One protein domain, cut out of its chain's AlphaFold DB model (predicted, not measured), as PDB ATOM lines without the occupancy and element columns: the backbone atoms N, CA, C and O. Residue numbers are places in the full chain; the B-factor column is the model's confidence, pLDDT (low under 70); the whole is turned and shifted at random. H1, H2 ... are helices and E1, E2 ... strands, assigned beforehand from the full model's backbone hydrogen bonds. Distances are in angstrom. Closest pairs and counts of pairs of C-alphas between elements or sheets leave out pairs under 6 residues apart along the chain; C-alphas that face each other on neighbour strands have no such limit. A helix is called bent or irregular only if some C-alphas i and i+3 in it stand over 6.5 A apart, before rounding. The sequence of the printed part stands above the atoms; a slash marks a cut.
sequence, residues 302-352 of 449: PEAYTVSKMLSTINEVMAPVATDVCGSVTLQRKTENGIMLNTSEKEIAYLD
ATOM      1  N   PRO A 302     -15.950  33.882 -31.380       51.50
ATOM      2  CA  PRO A 302     -14.953  32.832 -31.217       51.50
ATOM      3  C   PRO A 302     -14.852  31.960 -32.475       51.50
ATOM      4  O   PRO A 302     -15.860  31.591 -33.079       51.50
ATOM      5  N   GLU A 303     -13.618  31.650 -32.863       59.59
ATOM      6  CA  GLU A 303     -13.275  30.797 -33.999       59.59
ATOM      7  C   GLU A 303     -13.628  29.327 -33.704       59.59
ATOM      8  O   GLU A 303     -13.585  28.886 -32.555       59.59
ATOM      9  N   ALA A 304     -13.984  28.552 -34.731       69.12
ATOM     10  CA  ALA A 304     -14.327  27.142 -34.554       69.12
ATOM     11  C   ALA A 304     -13.127  26.336 -34.022       69.12
ATOM     12  O   ALA A 304     -12.003  26.485 -34.501       69.12
ATOM     13  N   TYR A 305     -13.377  25.440 -33.066       75.62
ATOM     14  CA  TYR A 305     -12.360  24.522 -32.557       75.62
ATOM     15  C   TYR A 305     -12.202  23.335 -33.518       75.62
ATOM     16  O   TYR A 305     -13.118  22.522 -33.660       75.62
ATOM     17  N   THR A 306     -11.069  23.272 -34.219       84.19
ATOM     18  CA  THR A 306     -10.784  22.259 -35.243       84.19
ATOM     19  C   THR A 306      -9.920  21.117 -34.703       84.19
ATOM     20  O   THR A 306      -9.269  21.255 -33.663       84.19
ATOM     21  N   VAL A 307      -9.903  19.976 -35.400       78.88
ATOM     22  CA  VAL A 307      -9.092  18.808 -35.020       78.88
ATOM     23  C   VAL A 307      -7.608  19.146 -35.131       78.88
ATOM     24  O   VAL A 307      -6.844  18.802 -34.228       78.88
ATOM     25  N   SER A 308      -7.204  19.895 -36.161       79.94
ATOM     26  CA  SER A 308      -5.818  20.366 -36.289       79.94
ATOM     27  C   SER A 308      -5.397  21.258 -35.121       79.94
ATOM     28  O   SER A 308      -4.313  21.071 -34.576       79.94
ATOM     29  N   LYS A 309      -6.267  22.185 -34.687       79.31
ATOM     30  CA  LYS A 309      -5.990  23.094 -33.560       79.31
ATOM     31  C   LYS A 309      -5.908  22.335 -32.234       79.31
ATOM     32  O   LYS A 309      -5.056  22.630 -31.405       79.31
ATOM     33  N   MET A 310      -6.748  21.316 -32.051       80.94
ATOM     34  CA  MET A 310      -6.667  20.413 -30.902       80.94
ATOM     35  C   MET A 310      -5.328  19.669 -30.862       80.94
ATOM     36  O   MET A 310      -4.653  19.679 -29.834       80.94
ATOM     37  N   LEU A 311      -4.926  19.054 -31.979       80.69
ATOM     38  CA  LEU A 311      -3.659  18.326 -32.075       80.69
ATOM     39  C   LEU A 311      -2.455  19.253 -31.875       80.69
ATOM     40  O   LEU A 311      -1.525  18.877 -31.166       80.69
ATOM     41  N   SER A 312      -2.473  20.464 -32.442       80.00
ATOM     42  CA  SER A 312      -1.388  21.432 -32.251       80.00
ATOM     43  C   SER A 312      -1.269  21.862 -30.793       80.00
ATOM     44  O   SER A 312      -0.168  21.847 -30.260       80.00
ATOM     45  N   THR A 313      -2.387  22.161 -30.120       82.25
ATOM     46  CA  THR A 313      -2.376  22.530 -28.697       82.25
ATOM     47  C   THR A 313      -1.873  21.387 -27.819       82.25
ATOM     48  O   THR A 313      -1.070  21.617 -26.922       82.25
ATOM     49  N   ILE A 314      -2.302  20.148 -28.077       76.75
ATOM     50  CA  ILE A 314      -1.815  18.982 -27.326       76.75
ATOM     51  C   ILE A 314      -0.307  18.811 -27.529       76.75
ATOM     52  O   ILE A 314       0.420  18.619 -26.560       76.75
ATOM     53  N   ASN A 315       0.172  18.917 -28.769       81.81
ATOM     54  CA  ASN A 315       1.591  18.769 -29.083       81.81
ATOM     55  C   ASN A 315       2.451  19.892 -28.500       81.81
ATOM     56  O   ASN A 315       3.546  19.623 -28.017       81.81
ATOM     57  N   GLU A 316       1.949  21.123 -28.486       83.19
ATOM     58  CA  GLU A 316       2.612  22.268 -27.858       83.19
ATOM     59  C   GLU A 316       2.731  22.086 -26.338       83.19
ATOM     60  O   GLU A 316       3.799  22.290 -25.767       83.19
ATOM     61  N   VAL A 317       1.662  21.616 -25.685       78.62
ATOM     62  CA  VAL A 317       1.656  21.333 -24.239       78.62
ATOM     63  C   VAL A 317       2.550  20.143 -23.883       78.62
ATOM     64  O   VAL A 317       3.163  20.134 -22.818       78.62
ATOM     65  N   MET A 318       2.641  19.141 -24.759       72.31
ATOM     66  CA  MET A 318       3.451  17.936 -24.545       72.31
ATOM     67  C   MET A 318       4.925  18.122 -24.932       72.31
ATOM     68  O   MET A 318       5.756  17.306 -24.538       72.31
ATOM     69  N   ALA A 319       5.270  19.198 -25.648       73.50
ATOM     70  CA  ALA A 319       6.631  19.486 -26.101       73.50
ATOM     71  C   ALA A 319       7.708  19.454 -24.989       73.50
ATOM     72  O   ALA A 319       8.783  18.920 -25.252       73.50
ATOM     73  N   PRO A 320       7.465  19.927 -23.746       70.62
ATOM     74  CA  PRO A 320       8.467  19.882 -22.674       70.62
ATOM     75  C   PRO A 320       8.757  18.472 -22.135       70.62
ATOM     76  O   PRO A 320       9.746  18.283 -21.430       70.62
ATOM     77  N   VAL A 321       7.882  17.498 -22.412       66.44
ATOM     78  CA  VAL A 321       7.944  16.119 -21.884       66.44
ATOM     79  C   VAL A 321       8.185  15.102 -23.012       66.44
ATOM     80  O   VAL A 321       8.347  13.907 -22.765       66.44
ATOM     81  N   ALA A 322       8.231  15.561 -24.265       58.12
ATOM     82  CA  ALA A 322       8.490  14.726 -25.425       58.12
ATOM     83  C   ALA A 322       9.964  14.277 -25.446       58.12
ATOM     84  O   ALA A 322      10.867  15.047 -25.757       58.12
ATOM     85  N   THR A 323      10.214  13.016 -25.091       57.88
ATOM     86  CA  THR A 323      11.502  12.329 -25.311       57.88
ATOM     87  C   THR A 323      11.587  11.774 -26.738       57.88
ATOM     88  O   THR A 323      10.538  11.513 -27.324       57.88
ATOM     89  N   ASP A 324      12.787  11.462 -27.250       56.59
ATOM     90  CA  ASP A 324      13.029  10.891 -28.601       56.59
ATOM     91  C   ASP A 324      12.185   9.641 -28.955       56.59
ATOM     92  O   ASP A 324      12.052   9.282 -30.123       56.59
ATOM     93  N   VAL A 325      11.585   8.975 -27.961       54.47
ATOM     94  CA  VAL A 325      10.740   7.778 -28.119       54.47
ATOM     95  C   VAL A 325       9.240   8.109 -28.257       54.47
ATOM     96  O   VAL A 325       8.478   7.302 -28.785       54.47
ATOM     97  N   CYS A 326       8.793   9.294 -27.825       52.09
ATOM     98  CA  CYS A 326       7.393   9.731 -27.865       52.09
ATOM     99  C   CYS A 326       7.258  10.979 -28.745       52.09
ATOM    100  O   CYS A 326       7.091  12.098 -28.260       52.09
ATOM    101  N   GLY A 327       7.353  10.764 -30.058       57.03
ATOM    102  CA  GLY A 327       7.031  11.774 -31.063       57.03
ATOM    103  C   GLY A 327       5.566  12.216 -30.975       57.03
ATOM    104  O   GLY A 327       4.728  11.515 -30.415       57.03
ATOM    105  N   SER A 328       5.290  13.404 -31.509       63.97
ATOM    106  CA  SER A 328       3.997  14.103 -31.507       63.97
ATOM    107  C   SER A 328       2.741  13.212 -31.545       63.97
ATOM    108  O   SER A 328       2.640  12.220 -32.266       63.97
ATOM    109  N   VAL A 329       1.722  13.627 -30.791       74.12
ATOM    110  CA  VAL A 329       0.383  13.040 -30.791       74.12
ATOM    111  C   VAL A 329      -0.228  13.167 -32.184       74.12
ATOM    112  O   VAL A 329      -0.388  14.267 -32.723       74.12
ATOM    113  N   THR A 330      -0.606  12.021 -32.746       75.06
ATOM    114  CA  THR A 330      -1.292  11.898 -34.034       75.06
ATOM    115  C   THR A 330      -2.639  11.203 -33.852       75.06
ATOM    116  O   THR A 330      -2.836  10.399 -32.941       75.06
ATOM    117  N   LEU A 331      -3.605  11.537 -34.709       78.56
ATOM    118  CA  LEU A 331      -4.934  10.936 -34.673       78.56
ATOM    119  C   LEU A 331      -4.928   9.604 -35.435       78.56
ATOM    120  O   LEU A 331      -4.583   9.570 -36.618       78.56
ATOM    121  N   GLN A 332      -5.384   8.524 -34.799       80.19
ATOM    122  CA  GLN A 332      -5.568   7.223 -35.448       80.19
ATOM    123  C   GLN A 332      -7.047   6.864 -35.584       80.19
ATOM    124  O   GLN A 332      -7.826   7.015 -34.639       80.19
ATOM    125  N   ARG A 333      -7.432   6.342 -36.751       76.12
ATOM    126  CA  ARG A 333      -8.768   5.796 -37.000       76.12
ATOM    127  C   ARG A 333      -8.773   4.285 -36.801       76.12
ATOM    128  O   ARG A 333      -7.890   3.582 -37.292       76.12
ATOM    129  N   LYS A 334      -9.807   3.784 -36.131       72.88
ATOM    130  CA  LYS A 334     -10.066   2.348 -35.996       72.88
ATOM    131  C   LYS A 334     -10.877   1.867 -37.196       72.88
ATOM    132  O   LYS A 334     -11.972   2.369 -37.440       72.88
ATOM    133  N   THR A 335     -10.339   0.920 -37.953       71.31
ATOM    134  CA  THR A 335     -11.069   0.248 -39.041       71.31
ATOM    135  C   THR A 335     -12.070  -0.768 -38.484       71.31
ATOM    136  O   THR A 335     -11.954  -1.187 -37.330       71.31
ATOM    137  N   GLU A 336     -13.043  -1.195 -39.294       66.38
ATOM    138  CA  GLU A 336     -14.054  -2.201 -38.906       66.38
ATOM    139  C   GLU A 336     -13.419  -3.527 -38.449       66.38
ATOM    140  O   GLU A 336     -13.942  -4.200 -37.566       66.38
ATOM    141  N   ASN A 337     -12.219  -3.832 -38.953       71.06
ATOM    142  CA  ASN A 337     -11.428  -5.009 -38.589       71.06
ATOM    143  C   ASN A 337     -10.566  -4.804 -37.325       71.06
ATOM    144  O   ASN A 337      -9.730  -5.642 -37.001       71.06
ATOM    145  N   GLY A 338     -10.713  -3.675 -36.625       70.19
ATOM    146  CA  GLY A 338      -9.989  -3.363 -35.390       70.19
ATOM    147  C   GLY A 338      -8.558  -2.841 -35.570       70.19
ATOM    148  O   GLY A 338      -7.926  -2.504 -34.571       70.19
ATOM    149  N   ILE A 339      -8.059  -2.721 -36.806       72.44
ATOM    150  CA  ILE A 339      -6.724  -2.181 -37.108       72.44
ATOM    151  C   ILE A 339      -6.748  -0.656 -36.971       72.44
ATOM    152  O   ILE A 339      -7.636   0.001 -37.525       72.44
ATOM    153  N   MET A 340      -5.765  -0.107 -36.257       70.06
ATOM    154  CA  MET A 340      -5.560   1.331 -36.096       70.06
ATOM    155  C   MET A 340      -4.669   1.858 -37.225       70.06
ATOM    156  O   MET A 340      -3.563   1.360 -37.425       70.06
ATOM    157  N   LEU A 341      -5.149   2.852 -37.970       71.94
ATOM    158  CA  LEU A 341      -4.406   3.505 -39.050       71.94
ATOM    159  C   LEU A 341      -4.257   4.994 -38.751       71.94
ATOM    160  O   LEU A 341      -5.194   5.618 -38.257       71.94
ATOM    161  N   ASN A 342      -3.109   5.579 -39.091       75.50
ATOM    162  CA  ASN A 342      -2.925   7.027 -39.001       75.50
ATOM    163  C   ASN A 342      -3.916   7.747 -39.926       75.50
ATOM    164  O   ASN A 342      -4.157   7.317 -41.056       75.50
ATOM    165  N   THR A 343      -4.498   8.835 -39.427       77.25
ATOM    166  CA  THR A 343      -5.426   9.676 -40.194       77.25
ATOM    167  C   THR A 343      -4.628  10.520 -41.181       77.25
ATOM    168  O   THR A 343      -3.655  11.166 -40.796       77.25
ATOM    169  N   SER A 344      -5.019  10.511 -42.453       76.62
ATOM    170  CA  SER A 344      -4.339  11.295 -43.489       76.62
ATOM    171  C   SER A 344      -4.607  12.799 -43.340       76.62
ATOM    172  O   SER A 344      -5.651  13.205 -42.832       76.62
ATOM    173  N   GLU A 345      -3.713  13.650 -43.853       72.50
ATOM    174  CA  GLU A 345      -3.899  15.113 -43.836       72.50
ATOM    175  C   GLU A 345      -5.200  15.550 -44.529       72.50
ATOM    176  O   GLU A 345      -5.887  16.455 -44.057       72.50
ATOM    177  N   LYS A 346      -5.597  14.859 -45.606       69.44
ATOM    178  CA  LYS A 346      -6.865  15.112 -46.310       69.44
ATOM    179  C   LYS A 346      -8.085  14.807 -45.436       69.44
ATOM    180  O   LYS A 346      -9.070  15.539 -45.477       69.44
ATOM    181  N   GLU A 347      -8.027  13.744 -44.636       70.94
ATOM    182  CA  GLU A 347      -9.093  13.393 -43.691       70.94
ATOM    183  C   GLU A 347      -9.154  14.387 -42.526       70.94
ATOM    184  O   GLU A 347     -10.249  14.779 -42.124       70.94
ATOM    185  N   ILE A 348      -8.006  14.853 -42.022       75.44
ATOM    186  CA  ILE A 348      -7.953  15.911 -41.002       75.44
ATOM    187  C   ILE A 348      -8.563  17.210 -41.556       75.44
ATOM    188  O   ILE A 348      -9.432  17.796 -40.913       75.44
ATOM    189  N   ALA A 349      -8.214  17.608 -42.784       70.31
ATOM    190  CA  ALA A 349      -8.801  18.775 -43.449       70.31
ATOM    191  C   ALA A 349     -10.324  18.638 -43.656       70.31
ATOM    192  O   ALA A 349     -11.082  19.599 -43.474       70.31
ATOM    193  N   TYR A 350     -10.801  17.432 -43.979       73.69
ATOM    194  CA  TYR A 350     -12.232  17.136 -44.060       73.69
ATOM    195  C   TYR A 350     -12.931  17.275 -42.696       73.69
ATOM    196  O   TYR A 350     -14.007  17.876 -42.610       73.69
ATOM    197  N   LEU A 351     -12.329  16.755 -41.621       77.00
ATOM    198  CA  LEU A 351     -12.861  16.876 -40.259       77.00
ATOM    199  C   LEU A 351     -12.905  18.334 -39.789       77.00
ATOM    200  O   LEU A 351     -13.907  18.752 -39.203       77.00
ATOM    201  N   ASP A 352     -11.873  19.112 -40.097       78.44
ATOM    202  CA  ASP A 352     -11.807  20.543 -39.803       78.44
ATOM    203  C   ASP A 352     -12.906  21.315 -40.535       78.44
ATOM    204  O   ASP A 352     -13.648  22.083 -39.914       78.44
TER     205      ASP A 352
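What this domain is: This is residues 302 to 352 of the 449 residues of an uncharacterized protein of Phytophthora parasitica (UniProt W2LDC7). A small two-strand hairpin, E1 and E2, lies at one edge of a loose, flat model, with the longest helix, H1, at the other edge. The chain leaves H1, folds back through residues 322 to 331 into the hairpin, and then enters the short helix H2, whose last residue returns to the beginning of H1; residues 320 to 325, at the far end of H1, stick out. The printed part has 51 residues, with two named helices and two named strands in the order H1, E1, E2, H2; the sheet is E1 - E2, antiparallel, and the class is mixed, helices and strands. The whole is loose, with a radius of gyration of the C-alphas of 12.9 A, and it spans 35 by 35 by 14 A.

Where its parts are: E1 is residues 332 to 334, 6.7 A from first to last C-alpha, and begins with C-alpha 332 at (-5.568, 7.223, -35.448). E2 is residues 340 to 342, 6.9 A long. H2, residues 345 to 352, is 10.4 A long and ends with C-alpha 352 at (-11.807, 20.543, -39.803). H1, residues 307 to 321, is 21.7 A long and begins with C-alpha 307 at (-9.092, 18.808, -35.020). H1 is irregular: C-alphas 317 and 320 are 7.1 A apart.

How they stand to each other: E1 and E2 form a hairpin, antiparallel with 146 degrees between their directions. The C-alphas of Arg 333 and Leu 341 face each other at 5.3 A. N 333 and O 341 are within hydrogen-bond range at 2.8 A, as are N 341 and O 333 at 2.9 A. A tight link of 2 residues leads from E2 to H2. H2 and H1 touch, H1 with residues 307 to 308 alone; the closest C-alphas are those of Val 307 and Asp 352, 5.8 A apart. Their lines stand at a steep tilt of 69 degrees, only just short of about perpendicular, and they run opposite ways. H1 and E2 are apart, and so are E1 and H2. In H2 every O i to N i+4 pair is within hydrogen-bond range; in H1 9 of 11 are.

The domain as a whole: The two C-alphas farthest apart are those of Pro 302 and Asn 337, at 38.7 A. The printed part has no cut. The link from E1 to E2 is tight, with 5 residues, and that from H1 to E1 is short, with 10; no link is long. Residues 320 to 325 stand free. The mean pLDDT of the printed part is 72.0, and 13 residues are under 70: residues 302 to 304, 321 to 328, 336 and 346.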